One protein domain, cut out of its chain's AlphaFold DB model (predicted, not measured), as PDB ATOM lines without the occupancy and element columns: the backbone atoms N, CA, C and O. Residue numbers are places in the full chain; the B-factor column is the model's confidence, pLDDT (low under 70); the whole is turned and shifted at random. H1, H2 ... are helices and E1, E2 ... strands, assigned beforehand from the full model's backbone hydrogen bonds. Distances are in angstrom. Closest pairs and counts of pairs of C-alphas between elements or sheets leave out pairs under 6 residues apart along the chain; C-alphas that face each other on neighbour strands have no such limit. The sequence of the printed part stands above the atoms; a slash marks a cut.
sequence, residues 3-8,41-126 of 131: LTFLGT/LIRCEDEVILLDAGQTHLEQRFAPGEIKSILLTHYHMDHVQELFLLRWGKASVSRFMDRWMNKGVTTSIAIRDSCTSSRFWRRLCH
ATOM      1  N   LEU A   3     191.958 182.085 319.688       97.06
ATOM      2  CA  LEU A   3     192.965 182.275 318.638       97.06
ATOM      3  C   LEU A   3     193.517 180.910 318.203       97.06
ATOM      4  O   LEU A   3     193.982 180.141 319.041       97.06
ATOM      5  N   THR A   4     193.481 180.619 316.903       97.56
ATOM      6  CA  THR A   4     194.005 179.373 316.319       97.56
ATOM      7  C   THR A   4     195.073 179.684 315.283       97.56
ATOM      8  O   THR A   4     194.784 180.347 314.294       97.56
ATOM      9  N   PHE A   5     196.289 179.170 315.450       97.50
ATOM     10  CA  PHE A   5     197.328 179.298 314.426       97.50
ATOM     11  C   PHE A   5     197.049 178.349 313.257       97.50
ATOM     12  O   PHE A   5     196.934 177.137 313.443       97.50
ATOM     13  N   LEU A   6     196.935 178.905 312.051       96.56
ATOM     14  CA  LEU A   6     196.743 178.148 310.812       96.56
ATOM     15  C   LEU A   6     198.079 177.849 310.129       96.56
ATOM     16  O   LEU A   6     198.224 176.794 309.514       96.56
ATOM     17  N   GLY A   7     199.045 178.753 310.290       96.88
ATOM     18  CA  GLY A   7     200.435 178.589 309.890       96.88
ATOM     19  C   GLY A   7     201.362 179.324 310.847       96.88
ATOM     20  O   GLY A   7     200.967 180.279 311.514       96.88
ATOM     21  N   THR A   8     202.594 178.836 310.949       97.69
ATOM     22  CA  THR A   8     203.614 179.326 311.899       97.69
ATOM     23  C   THR A   8     205.007 179.386 311.266       97.69
ATOM     24  O   THR A   8     206.015 179.334 311.969       97.69
ATOM     25  N   LEU A  41     193.361 182.259 312.894       97.00
ATOM     26  CA  LEU A  41     191.922 182.448 312.950       97.00
ATOM     27  C   LEU A  41     191.549 182.977 314.331       97.00
ATOM     28  O   LEU A  41     191.866 182.345 315.342       97.00
ATOM     29  N   ILE A  42     190.863 184.112 314.370       95.94
ATOM     30  CA  ILE A  42     190.282 184.671 315.586       95.94
ATOM     31  C   ILE A  42     188.787 184.376 315.541       95.94
ATOM     32  O   ILE A  42     188.096 184.792 314.614       95.94
ATOM     33  N   ARG A  43     188.294 183.646 316.542       95.69
ATOM     34  CA  ARG A  43     186.864 183.407 316.756       95.69
ATOM     35  C   ARG A  43     186.408 184.181 317.987       95.69
ATOM     36  O   ARG A  43     186.917 183.966 319.096       95.69
ATOM     37  N   CYS A  44     185.466 185.094 317.800       91.88
ATOM     38  CA  CYS A  44     184.856 185.859 318.879       91.88
ATOM     39  C   CYS A  44     183.353 185.934 318.638       91.88
ATOM     40  O   CYS A  44     182.942 186.503 317.638       91.88
ATOM     41  N   GLU A  45     182.560 185.364 319.547       89.50
ATOM     42  CA  GLU A  45     181.104 185.269 319.378       89.50
ATOM     43  C   GLU A  45     180.769 184.629 318.016       89.50
ATOM     44  O   GLU A  45     181.280 183.544 317.727       89.50
ATOM     45  N   ASP A  46     179.987 185.312 317.181       84.62
ATOM     46  CA  ASP A  46     179.587 184.859 315.843       84.62
ATOM     47  C   ASP A  46     180.530 185.349 314.724       84.62
ATOM     48  O   ASP A  46     180.273 185.141 313.534       84.62
ATOM     49  N   GLU A  47     181.648 185.982 315.088       87.00
ATOM     50  CA  GLU A  47     182.618 186.552 314.157       87.00
ATOM     51  C   GLU A  47     183.848 185.653 313.996       87.00
ATOM     52  O   GLU A  47     184.517 185.246 314.957       87.00
ATOM     53  N   VAL A  48     184.181 185.380 312.733       90.44
ATOM     54  CA  VAL A  48     185.385 184.652 312.328       90.44
ATOM     55  C   VAL A  48     186.259 185.586 311.503       90.44
ATOM     56  O   VAL A  48     185.898 185.979 310.390       90.44
ATOM     57  N   ILE A  49     187.423 185.926 312.051       92.00
ATOM     58  CA  ILE A  49     188.399 186.825 311.433       92.00
ATOM     59  C   ILE A  49     189.633 186.016 311.047       92.00
ATOM     60  O   ILE A  49     190.242 185.350 311.889       92.00
ATOM     61  N   LEU A  50     190.021 186.089 309.777       95.25
ATOM     62  CA  LEU A  50     191.268 185.518 309.284       95.25
ATOM     63  C   LEU A  50     192.385 186.564 309.392       95.25
ATOM     64  O   LEU A  50     192.311 187.614 308.762       95.25
ATOM     65  N   LEU A  51     193.419 186.281 310.175       96.06
ATOM     66  CA  LEU A  51     194.650 187.064 310.224       96.06
ATOM     67  C   LEU A  51     195.616 186.542 309.157       96.06
ATOM     68  O   LEU A  51     196.099 185.414 309.277       96.06
ATOM     69  N   ASP A  52     195.901 187.389 308.169       96.62
ATOM     70  CA  ASP A  52     196.665 187.112 306.951       96.62
ATOM     71  C   ASP A  52     196.095 185.986 306.064       96.62
ATOM     72  O   ASP A  52     195.543 184.983 306.513       96.62
ATOM     73  N   ALA A  53     196.242 186.145 304.751       95.38
ATOM     74  CA  ALA A  53     195.731 185.240 303.720       95.38
ATOM     75  C   ALA A  53     196.882 184.600 302.922       95.38
ATOM     76  O   ALA A  53     196.891 184.560 301.689       95.38
ATOM     77  N   GLY A  54     197.880 184.124 303.667       95.00
ATOM     78  CA  GLY A  54     199.058 183.441 303.145       95.00
ATOM     79  C   GLY A  54     198.865 181.960 302.831       95.00
ATOM     80  O   GLY A  54     199.596 181.399 302.023       95.00
ATOM     81  N   GLN A  55     197.912 181.289 303.477       94.06
ATOM     82  CA  GLN A  55     197.658 179.862 303.242       94.06
ATOM     83  C   GLN A  55     197.043 179.655 301.866       94.06
ATOM     84  O   GLN A  55     196.111 180.366 301.515       94.06
ATOM     85  N   THR A  56     197.507 178.651 301.129       91.50
ATOM     86  CA  THR A  56     196.844 178.248 299.889       91.50
ATOM     87  C   THR A  56     195.595 177.420 300.180       91.50
ATOM     88  O   THR A  56     195.498 176.774 301.229       91.50
ATOM     89  N   HIS A  57     194.658 177.399 299.234       90.50
ATOM     90  CA  HIS A  57     193.428 176.607 299.296       90.50
ATOM     91  C   HIS A  57     192.449 177.050 300.392       90.50
ATOM     92  O   HIS A  57     191.764 176.225 301.012       90.50
ATOM     93  N   LEU A  58     192.373 178.357 300.671       91.00
ATOM     94  CA  LEU A  58     191.426 178.871 301.670       91.00
ATOM     95  C   LEU A  58     189.971 178.617 301.249       91.00
ATOM     96  O   LEU A  58     189.124 178.401 302.114       91.00
ATOM     97  N   GLU A  59     189.689 178.563 299.946       87.25
ATOM     98  CA  GLU A  59     188.375 178.233 299.381       87.25
ATOM     99  C   GLU A  59     187.912 176.807 299.696       87.25
ATOM    100  O   GLU A  59     186.715 176.537 299.692       87.25
ATOM    101  N   GLN A  60     188.843 175.889 299.968       90.75
ATOM    102  CA  GLN A  60     188.532 174.509 300.363       90.75
ATOM    103  C   GLN A  60     188.383 174.365 301.877       90.75
ATOM    104  O   GLN A  60     187.787 173.400 302.354       90.75
ATOM    105  N   ARG A  61     188.952 175.304 302.639       91.69
ATOM    106  CA  ARG A  61     188.984 175.250 304.102       91.69
ATOM    107  C   ARG A  61     187.781 175.919 304.754       91.69
ATOM    108  O   ARG A  61     187.418 175.522 305.858       91.69
ATOM    109  N   PHE A  62     187.206 176.928 304.108       89.81
ATOM    110  CA  PHE A  62     186.143 177.749 304.678       89.81
ATOM    111  C   PHE A  62     184.915 177.758 303.780       89.81
ATOM    112  O   PHE A  62     185.021 177.914 302.562       89.81
ATOM    113  N   ALA A  63     183.737 177.632 304.388       86.75
ATOM    114  CA  ALA A  63     182.489 177.753 303.649       86.75
ATOM    115  C   ALA A  63     182.258 179.210 303.191       86.75
ATOM    116  O   ALA A  63     182.706 180.154 303.856       86.75
ATOM    117  N   PRO A  64     181.522 179.436 302.086       83.06
ATOM    118  CA  PRO A  64     181.107 180.778 301.692       83.06
ATOM    119  C   PRO A  64     180.429 181.532 302.847       83.06
ATOM    120  O   PRO A  64     179.450 181.060 303.417       83.06
ATOM    121  N   GLY A  65     180.955 182.710 303.196       81.31
ATOM    122  CA  GLY A  65     180.427 183.546 304.281       81.31
ATOM    123  C   GLY A  65     180.828 183.130 305.705       81.31
ATOM    124  O   GLY A  65     180.393 183.799 306.651       81.31
ATOM    125  N   GLU A  66     181.646 182.079 305.866       87.88
ATOM    126  CA  GLU A  66     182.212 181.684 307.164       87.88
ATOM    127  C   GLU A  66     183.203 182.733 307.670       87.88
ATOM    128  O   GLU A  66     183.068 183.205 308.793       87.88
ATOM    129  N   ILE A  67     184.164 183.143 306.834       88.25
ATOM    130  CA  ILE A  67     185.079 184.244 307.154       88.25
ATOM    131  C   ILE A  67     184.328 185.565 306.981       88.25
ATOM    132  O   ILE A  67     183.899 185.902 305.875       88.25
ATOM    133  N   LYS A  68     184.210 186.332 308.067       85.88
ATOM    134  CA  LYS A  68     183.565 187.653 308.073       85.88
ATOM    135  C   LYS A  68     184.513 188.762 307.658       85.88
ATOM    136  O   LYS A  68     184.119 189.691 306.958       85.88
ATOM    137  N   SER A  69     185.776 188.657 308.057       85.12
ATOM    138  CA  SER A  69     186.799 189.626 307.678       85.12
ATOM    139  C   SER A  69     188.185 188.996 307.580       85.12
ATOM    140  O   SER A  69     188.481 187.981 308.211       85.12
ATOM    141  N   ILE A  70     189.031 189.618 306.759       89.94
ATOM    142  CA  ILE A  70     190.458 189.320 306.666       89.94
ATOM    143  C   ILE A  70     191.208 190.542 307.189       89.94
ATOM    144  O   ILE A  70     191.023 191.648 306.678       89.94
ATOM    145  N   LEU A  71     192.033 190.336 308.209       92.44
ATOM    146  CA  LEU A  71     192.927 191.323 308.793       92.44
ATOM    147  C   LEU A  71     194.338 191.058 308.268       92.44
ATOM    148  O   LEU A  71     194.929 190.034 308.588       92.44
ATOM    149  N   LEU A  72     194.867 191.970 307.456       92.88
ATOM    150  CA  LEU A  72     196.236 191.879 306.947       92.88
ATOM    151  C   LEU A  72     197.198 192.657 307.842       92.88
ATOM    152  O   LEU A  72     196.954 193.828 308.140       92.88
ATOM    153  N   THR A  73     198.311 192.029 308.209       92.00
ATOM    154  CA  THR A  73     199.416 192.694 308.909       92.00
ATOM    155  C   THR A  73     200.186 193.614 307.961       92.00
ATOM    156  O   THR A  73     200.459 194.768 308.290       92.00
ATOM    157  N   HIS A  74     200.508 193.115 306.766       93.19
ATOM    158  CA  HIS A  74     201.180 193.826 305.680       93.19
ATOM    159  C   HIS A  74     200.982 193.078 304.344       93.19
ATOM    160  O   HIS A  74     200.145 192.185 304.246       93.19
ATOM    161  N   TYR A  75     201.723 193.467 303.301       95.06
ATOM    162  CA  TYR A  75     201.475 193.059 301.910       95.06
ATOM    163  C   TYR A  75     202.584 192.220 301.269       95.06
ATOM    164  O   TYR A  75     202.680 192.161 300.042       95.06
ATOM    165  N   HIS A  76     203.440 191.577 302.063       96.56
ATOM    166  CA  HIS A  76     204.332 190.576 301.484       96.56
ATOM    167  C   HIS A  76     203.536 189.366 300.995       96.56
ATOM    168  O   HIS A  76     202.455 189.060 301.499       96.56
ATOM    169  N   MET A  77     204.060 188.717 299.955       96.62
ATOM    170  CA  MET A  77     203.343 187.689 299.199       96.62
ATOM    171  C   MET A  77     202.854 186.546 300.094       96.62
ATOM    172  O   MET A  77     201.714 186.106 299.970       96.62
ATOM    173  N   ASP A  78     203.677 186.125 301.048       96.50
ATOM    174  CA  ASP A  78     203.374 185.083 302.026       96.50
ATOM    175  C   ASP A  78     202.240 185.443 302.999       96.50
ATOM    176  O   ASP A  78     201.780 184.565 303.718       96.50
ATOM    177  N   HIS A  79     201.725 186.677 302.970       96.50
ATOM    178  CA  HIS A  79     200.555 187.120 303.734       96.50
ATOM    179  C   HIS A  79     199.320 187.406 302.864       96.50
ATOM    180  O   HIS A  79     198.222 187.550 303.402       96.50
ATOM    181  N   VAL A  80     199.459 187.498 301.533       95.62
ATOM    182  CA  VAL A  80     198.366 187.947 300.641       95.62
ATOM    183  C   VAL A  80     198.112 187.064 299.420       95.62
ATOM    184  O   VAL A  80     197.153 187.318 298.690       95.62
ATOM    185  N   GLN A  81     198.944 186.052 299.166       94.62
ATOM    186  CA  GLN A  81     198.908 185.281 297.918       94.62
ATOM    187  C   GLN A  81     197.541 184.660 297.604       94.62
ATOM    188  O   GLN A  81     197.131 184.633 296.444       94.62
ATOM    189  N   GLU A  82     196.783 184.238 298.612       92.62
ATOM    190  CA  GLU A  82     195.506 183.565 298.373       92.62
ATOM    191  C   GLU A  82     194.376 184.527 297.989       92.62
ATOM    192  O   GLU A  82     193.393 184.155 297.343       92.62
ATOM    193  N   LEU A  83     194.542 185.818 298.282       90.12
ATOM    194  CA  LEU A  83     193.584 186.858 297.904       90.12
ATOM    195  C   LEU A  83     193.451 186.974 296.379       90.12
ATOM    196  O   LEU A  83     192.405 187.386 295.873       90.12
ATOM    197  N   PHE A  84     194.481 186.569 295.630       87.56
ATOM    198  CA  PHE A  84     194.459 186.549 294.168       87.56
ATOM    199  C   PHE A  84     193.491 185.511 293.595       87.56
ATOM    200  O   PHE A  84     192.939 185.760 292.516       87.56
ATOM    201  N   LEU A  85     193.276 184.397 294.302       86.56
ATOM    202  CA  LEU A  85     192.276 183.388 293.960       86.56
ATOM    203  C   LEU A  85     190.899 183.805 294.491       86.56
ATOM    204  O   LEU A  85     189.942 183.890 293.719       86.56
ATOM    205  N   LEU A  86     190.815 184.156 295.779       84.31
ATOM    206  CA  LEU A  86     189.551 184.473 296.456       84.31
ATOM    207  C   LEU A  86     188.797 185.654 295.829       84.31
ATOM    208  O   LEU A  86     187.568 185.644 295.801       84.31
ATOM    209  N   ARG A  87     189.496 186.644 295.254       83.31
ATOM    210  CA  ARG A  87     188.863 187.796 294.576       83.31
ATOM    211  C   ARG A  87     187.963 187.431 293.390       83.31
ATOM    212  O   ARG A  87     187.198 188.281 292.940       83.31
ATOM    213  N   TRP A  88     188.069 186.210 292.863       82.31
ATOM    214  CA  TRP A  88     187.213 185.699 291.787       82.31
ATOM    215  C   TRP A  88     185.993 184.920 292.293       82.31
ATOM    216  O   TRP A  88     185.176 184.480 291.481       82.31
ATOM    217  N   GLY A  89     185.861 184.748 293.612       76.50
ATOM    218  CA  GLY A  89     184.702 184.122 294.235       76.50
ATOM    219  C   GLY A  89     183.398 184.811 293.822       76.50
ATOM    220  O   GLY A  89     183.334 186.031 293.695       76.50
ATOM    221  N   LYS A  90     182.356 184.011 293.580       69.06
ATOM    222  CA  LYS A  90     181.013 184.483 293.183       69.06
ATOM    223  C   LYS A  90     179.991 184.410 294.317       69.06
ATOM    224  O   LYS A  90     178.805 184.615 294.087       69.06
ATOM    225  N   ALA A  91     180.428 184.015 295.510       56.38
ATOM    226  CA  ALA A  91     179.564 184.006 296.672       56.38
ATOM    227  C   ALA A  91     179.399 185.438 297.176       56.38
ATOM    228  O   ALA A  91     180.378 186.185 297.241       56.38
ATOM    229  N   SER A  92     178.176 185.781 297.575       45.34
ATOM    230  CA  SER A  92     177.851 187.017 298.272       45.34
ATOM    231  C   SER A  92     178.577 187.045 299.617       45.34
ATOM    232  O   SER A  92     178.024 186.712 300.666       45.34
ATOM    233  N   VAL A  93     179.845 187.455 299.609       48.22
ATOM    234  CA  VAL A  93     180.527 187.864 300.832       48.22
ATOM    235  C   VAL A  93     179.912 189.197 301.227       48.22
ATOM    236  O   VAL A  93     180.357 190.282 300.853       48.22
ATOM    237  N   SER A  94     178.759 189.078 301.878       34.72
ATOM    238  CA  SER A  94     177.960 190.186 302.360       34.72
ATOM    239  C   SER A  94     178.818 191.003 303.321       34.72
ATOM    240  O   SER A  94     179.284 190.508 304.342       34.72
ATOM    241  N   ARG A  95     179.016 192.274 302.950       38.44
ATOM    242  CA  ARG A  95     179.720 193.308 303.719       38.44
ATOM    243  C   ARG A  95     181.230 193.094 303.886       38.44
ATOM    244  O   ARG A  95     181.759 192.998 304.985       38.44
ATOM    245  N   PHE A  96     181.958 193.203 302.779       41.34
ATOM    246  CA  PHE A  96     183.343 193.667 302.859       41.34
ATOM    247  C   PHE A  96     183.369 195.172 303.162       41.34
ATOM    248  O   PHE A  96     182.807 195.963 302.410       41.34
ATOM    249  N   MET A  97     183.983 195.560 304.282       33.50
ATOM    250  CA  MET A  97     184.086 196.951 304.732       33.50
ATOM    251  C   MET A  97     184.675 197.888 303.664       33.50
ATOM    252  O   MET A  97     185.774 197.669 303.152       33.50
ATOM    253  N   ASP A  98     183.931 198.968 303.412       32.72
ATOM    254  CA  ASP A  98     184.294 200.143 302.622       32.72
ATOM    255  C   ASP A  98     185.383 200.971 303.319       32.72
ATOM    256  O   ASP A  98     185.099 201.748 304.234       32.72
ATOM    257  N   ARG A  99     186.632 200.869 302.847       33.69
ATOM    258  CA  ARG A  99     187.563 202.012 302.785       33.69
ATOM    259  C   ARG A  99     188.803 201.663 301.973       33.69
ATOM    260  O   ARG A  99     189.699 200.968 302.440       33.69
ATOM    261  N   TRP A 100     188.863 202.186 300.752       37.31
ATOM    262  CA  TRP A 100     190.044 202.104 299.895       37.31
ATOM    263  C   TRP A 100     190.795 203.449 299.908       37.31
ATOM    264  O   TRP A 100     190.182 204.507 299.792       37.31
ATOM    265  N   MET A 101     192.125 203.378 300.046       33.72
ATOM    266  CA  MET A 101     193.122 204.446 299.831       33.72
ATOM    267  C   MET A 101     193.116 205.696 300.730       33.72
ATOM    268  O   MET A 101     193.293 206.791 300.212       33.72
ATOM    269  N   ASN A 102     193.039 205.589 302.063       33.06
ATOM    270  CA  ASN A 102     193.749 206.569 302.908       33.06
ATOM    271  C   ASN A 102     193.845 206.136 304.379       33.06
ATOM    272  O   ASN A 102     192.826 206.014 305.055       33.06
ATOM    273  N   LYS A 103     195.091 206.079 304.869       33.50
ATOM    274  CA  LYS A 103     195.562 205.865 306.255       33.50
ATOM    275  C   LYS A 103     195.875 204.407 306.619       33.50
ATOM    276  O   LYS A 103     195.159 203.485 306.259       33.50
ATOM    277  N   GLY A 104     197.042 204.247 307.240       39.81
ATOM    278  CA  GLY A 104     197.819 203.017 307.303       39.81
ATOM    279  C   GLY A 104     197.218 201.881 308.129       39.81
ATOM    280  O   GLY A 104     196.409 202.098 309.021       39.81
ATOM    281  N   VAL A 105     197.724 200.685 307.815       39.66
ATOM    282  CA  VAL A 105     197.708 199.457 308.625       39.66
ATOM    283  C   VAL A 105     196.309 198.975 309.017       39.66
ATOM    284  O   VAL A 105     195.902 199.087 310.166       39.66
ATOM    285  N   THR A 106     195.579 198.449 308.032       35.31
ATOM    286  CA  THR A 106     194.597 197.342 308.100       35.31
ATOM    287  C   THR A 106     193.801 197.409 306.800       35.31
ATOM    288  O   THR A 106     193.225 198.450 306.484       35.31
ATOM    289  N   THR A 107     193.783 196.350 305.993       37.09
ATOM    290  CA  THR A 107     193.043 196.377 304.722       37.09
ATOM    291  C   THR A 107     192.213 195.127 304.529       37.09
ATOM    292  O   THR A 107     192.715 194.012 304.604       37.09
ATOM    293  N   SER A 108     190.935 195.360 304.251       40.19
ATOM    294  CA  SER A 108     189.913 194.387 303.888       40.19
ATOM    295  C   SER A 108     189.696 194.406 302.364       40.19
ATOM    296  O   SER A 108     189.575 195.474 301.764       40.19
ATOM    297  N   ILE A 109     189.665 193.233 301.718       42.16
ATOM    298  CA  ILE A 109     189.555 193.075 300.252       42.16
ATOM    299  C   ILE A 109     188.143 192.670 299.828       42.16
ATOM    300  O   ILE A 109     187.775 191.511 299.951       42.16
ATOM    301  N   ALA A 110     187.368 193.584 299.242       38.47
ATOM    302  CA  ALA A 110     186.047 193.251 298.709       38.47
ATOM    303  C   ALA A 110     186.108 192.280 297.517       38.47
ATOM    304  O   ALA A 110     186.597 192.629 296.441       38.47
ATOM    305  N   ILE A 111     185.553 191.078 297.696       45.06
ATOM    306  CA  ILE A 111     185.240 190.143 296.609       45.06
ATOM    307  C   ILE A 111     184.009 190.700 295.880       45.06
ATOM    308  O   ILE A 111     182.914 190.739 296.434       45.06
ATOM    309  N   ARG A 112     184.194 191.214 294.660       38.38
ATOM    310  CA  ARG A 112     183.090 191.707 293.820       38.38
ATOM    311  C   ARG A 112     182.433 190.542 293.085       38.38
ATOM    312  O   ARG A 112     183.139 189.735 292.485       38.38
ATOM    313  N   ASP A 113     181.101 190.552 293.006       42.56
ATOM    314  CA  ASP A 113     180.323 189.687 292.113       42.56
ATOM    315  C   ASP A 113     180.729 189.913 290.648       42.56
ATOM    316  O   ASP A 113     180.198 190.759 289.925       42.56
ATOM    317  N   SER A 114     181.707 189.142 290.181       46.81
ATOM    318  CA  SER A 114     182.216 189.207 288.806       46.81
ATOM    319  C   SER A 114     181.233 188.627 287.782       46.81
ATOM    320  O   SER A 114     181.379 188.850 286.579       46.81
ATOM    321  N   CYS A 115     180.197 187.913 288.235       46.41
ATOM    322  CA  CYS A 115     179.263 187.218 287.353       46.41
ATOM    323  C   CYS A 115     178.360 188.168 286.540       46.41
ATOM    324  O   CYS A 115     177.843 187.781 285.492       46.41
ATOM    325  N   THR A 116     178.176 189.417 286.977       46.97
ATOM    326  CA  THR A 116     177.215 190.347 286.359       46.97
ATOM    327  C   THR A 116     177.857 191.428 285.484       46.97
ATOM    328  O   THR A 116     177.158 192.031 284.666       46.97
ATOM    329  N   SER A 117     179.170 191.669 285.564       45.66
ATOM    330  CA  SER A 117     179.765 192.914 285.042       45.66
ATOM    331  C   SER A 117     180.317 192.859 283.610       45.66
ATOM    332  O   SER A 117     180.509 193.912 283.006       45.66
ATOM    333  N   SER A 118     180.519 191.680 283.006       49.91
ATOM    334  CA  SER A 118     181.073 191.570 281.642       49.91
ATOM    335  C   SER A 118     180.206 190.701 280.718       49.91
ATOM    336  O   SER A 118     179.863 189.558 281.032       49.91
ATOM    337  N   ARG A 119     179.847 191.236 279.535       53.06
ATOM    338  CA  ARG A 119     179.092 190.501 278.493       53.06
ATOM    339  C   ARG A 119     179.858 189.282 277.962       53.06
ATOM    340  O   ARG A 119     179.229 188.326 277.518       53.06
ATOM    341  N   PHE A 120     181.189 189.309 278.036       50.06
ATOM    342  CA  PHE A 120     182.062 188.203 277.642       50.06
ATOM    343  C   PHE A 120     181.911 187.003 278.591       50.06
ATOM    344  O   PHE A 120     181.721 185.874 278.141       50.06
ATOM    345  N   TRP A 121     181.875 187.247 279.906       45.41
ATOM    346  CA  TRP A 121     181.779 186.185 280.911       45.41
ATOM    347  C   TRP A 121     180.380 185.571 281.029       45.41
ATOM    348  O   TRP A 121     180.272 184.387 281.340       45.41
ATOM    349  N   ARG A 122     179.309 186.306 280.691       50.28
ATOM    350  CA  ARG A 122     177.939 185.748 280.666       50.28
ATOM    351  C   ARG A 122     177.796 184.565 279.700       50.28
ATOM    352  O   ARG A 122     177.095 183.615 280.022       50.28
ATOM    353  N   ARG A 123     178.501 184.578 278.559       49.59
ATOM    354  CA  ARG A 123     178.454 183.479 277.573       49.59
ATOM    355  C   ARG A 123     179.160 182.209 278.053       49.59
ATOM    356  O   ARG A 123     178.676 181.119 277.783       49.59
ATOM    357  N   LEU A 124     180.255 182.344 278.803       50.41
ATOM    358  CA  LEU A 124     180.972 181.215 279.415       50.41
ATOM    359  C   LEU A 124     180.275 180.690 280.684       50.41
ATOM    360  O   LEU A 124     180.399 179.516 281.022       50.41
ATOM    361  N   CYS A 125     179.521 181.544 281.381       46.25
ATOM    362  CA  CYS A 125     178.881 181.215 282.654       46.25
ATOM    363  C   CYS A 125     177.521 180.502 282.526       46.25
ATOM    364  O   CYS A 125     176.979 180.087 283.549       46.25
ATOM    365  N   HIS A 126     176.991 180.290 281.313       45.59
ATOM    366  CA  HIS A 126     175.746 179.531 281.100       45.59
ATOM    367  C   HIS A 126     175.775 178.105 281.685       45.59
ATOM    368  O   HIS A 126     174.722 177.528 281.906       45.59
TER     369      HIS A 126
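Overview. This is residues 3 to 8 and 41 to 126 of the 131 residues of a protein of Sodalis glossinidius (strain morsitans) (UniProt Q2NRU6). A small twisted sheet of four short strands, E1 to E4, makes one end of the long axis, and H4, at the end of a tail, makes the other; three helices of four residues each are loosely set off the sheet, H2 about level with the edge strand E4 along that axis, and H1 and H3, near each other, farther toward H4. Between H3 and H4, residues 87 to 118 have no named element and make a wide loop before the tail. The printed part has 92 residues, 37 of them, under half, in named elements, in the order E1 E2 E3 H1 E4 H2 H3 H4; the class is mixed, helices and strands. The mixed sheet has the order E1 E2 E3 E4. The whole is only just compact, close to loose, with a radius of gyration of the C-alphas of 14.3 A and spans of 43 by 31 by 27 A.

Along the chain. Find C-alpha 3 at (192.965, 182.275, 318.638), where E1, residues 3 to 7, begins and runs 12.1 A. After the cut come E2, residues 41 to 44, 9.8 A, and E3, residues 47 to 51, 12.7 A. Then read H1, residues 58 to 61, 5.0 A; E4, residues 69 to 71, 6.5 A; H2, residues 77 to 80, 5.2 A; and H3, residues 83 to 86, 4.9 A. H4, residues 119 to 126, runs 11.8 A to C-alpha 126 at (175.746, 179.531, 281.100).

Arrangement. Look at the sheet first: E1 and E2 are antiparallel at 166 degrees, N 4 to O 41 at 2.8 A. E2 and E3 form a hairpin, antiparallel at 154 degrees, N 42 to O 49 at 2.8 A. E3 and E4 are parallel at 32 degrees, N 50 to O 69 at 2.9 A; with H1 they make a strand-helix-strand unit, two parallel neighbour strands with a helix between, its crossover right-handed. H1, H2, H3 and H4 are not on the sheet. H1 and H3 are close but not clearly touching, the closest C-alphas, of Glu 59 and Leu 86, 7.0 A apart. H2 and H3 meet only through their link; H3 and H4 are apart. H1, H2 and H3 are too short for an O i to N i+4 pair; H4 has 1 of 4 within hydrogen-bond range, and 3 of 5 O i to N i+3 pairs.

Size, cuts and confidence. The C-alphas farthest apart, of Leu 3 and Arg 123, are 43.6 A apart. Residues 9 to 40 are not printed, and C-alphas 8 and 41 are 12.1 A apart across the cut. The link from H3 to H4 is long, 32 residues. Mean pLDDT of the printed part is 72.0; residues 90 to 126 are under 70.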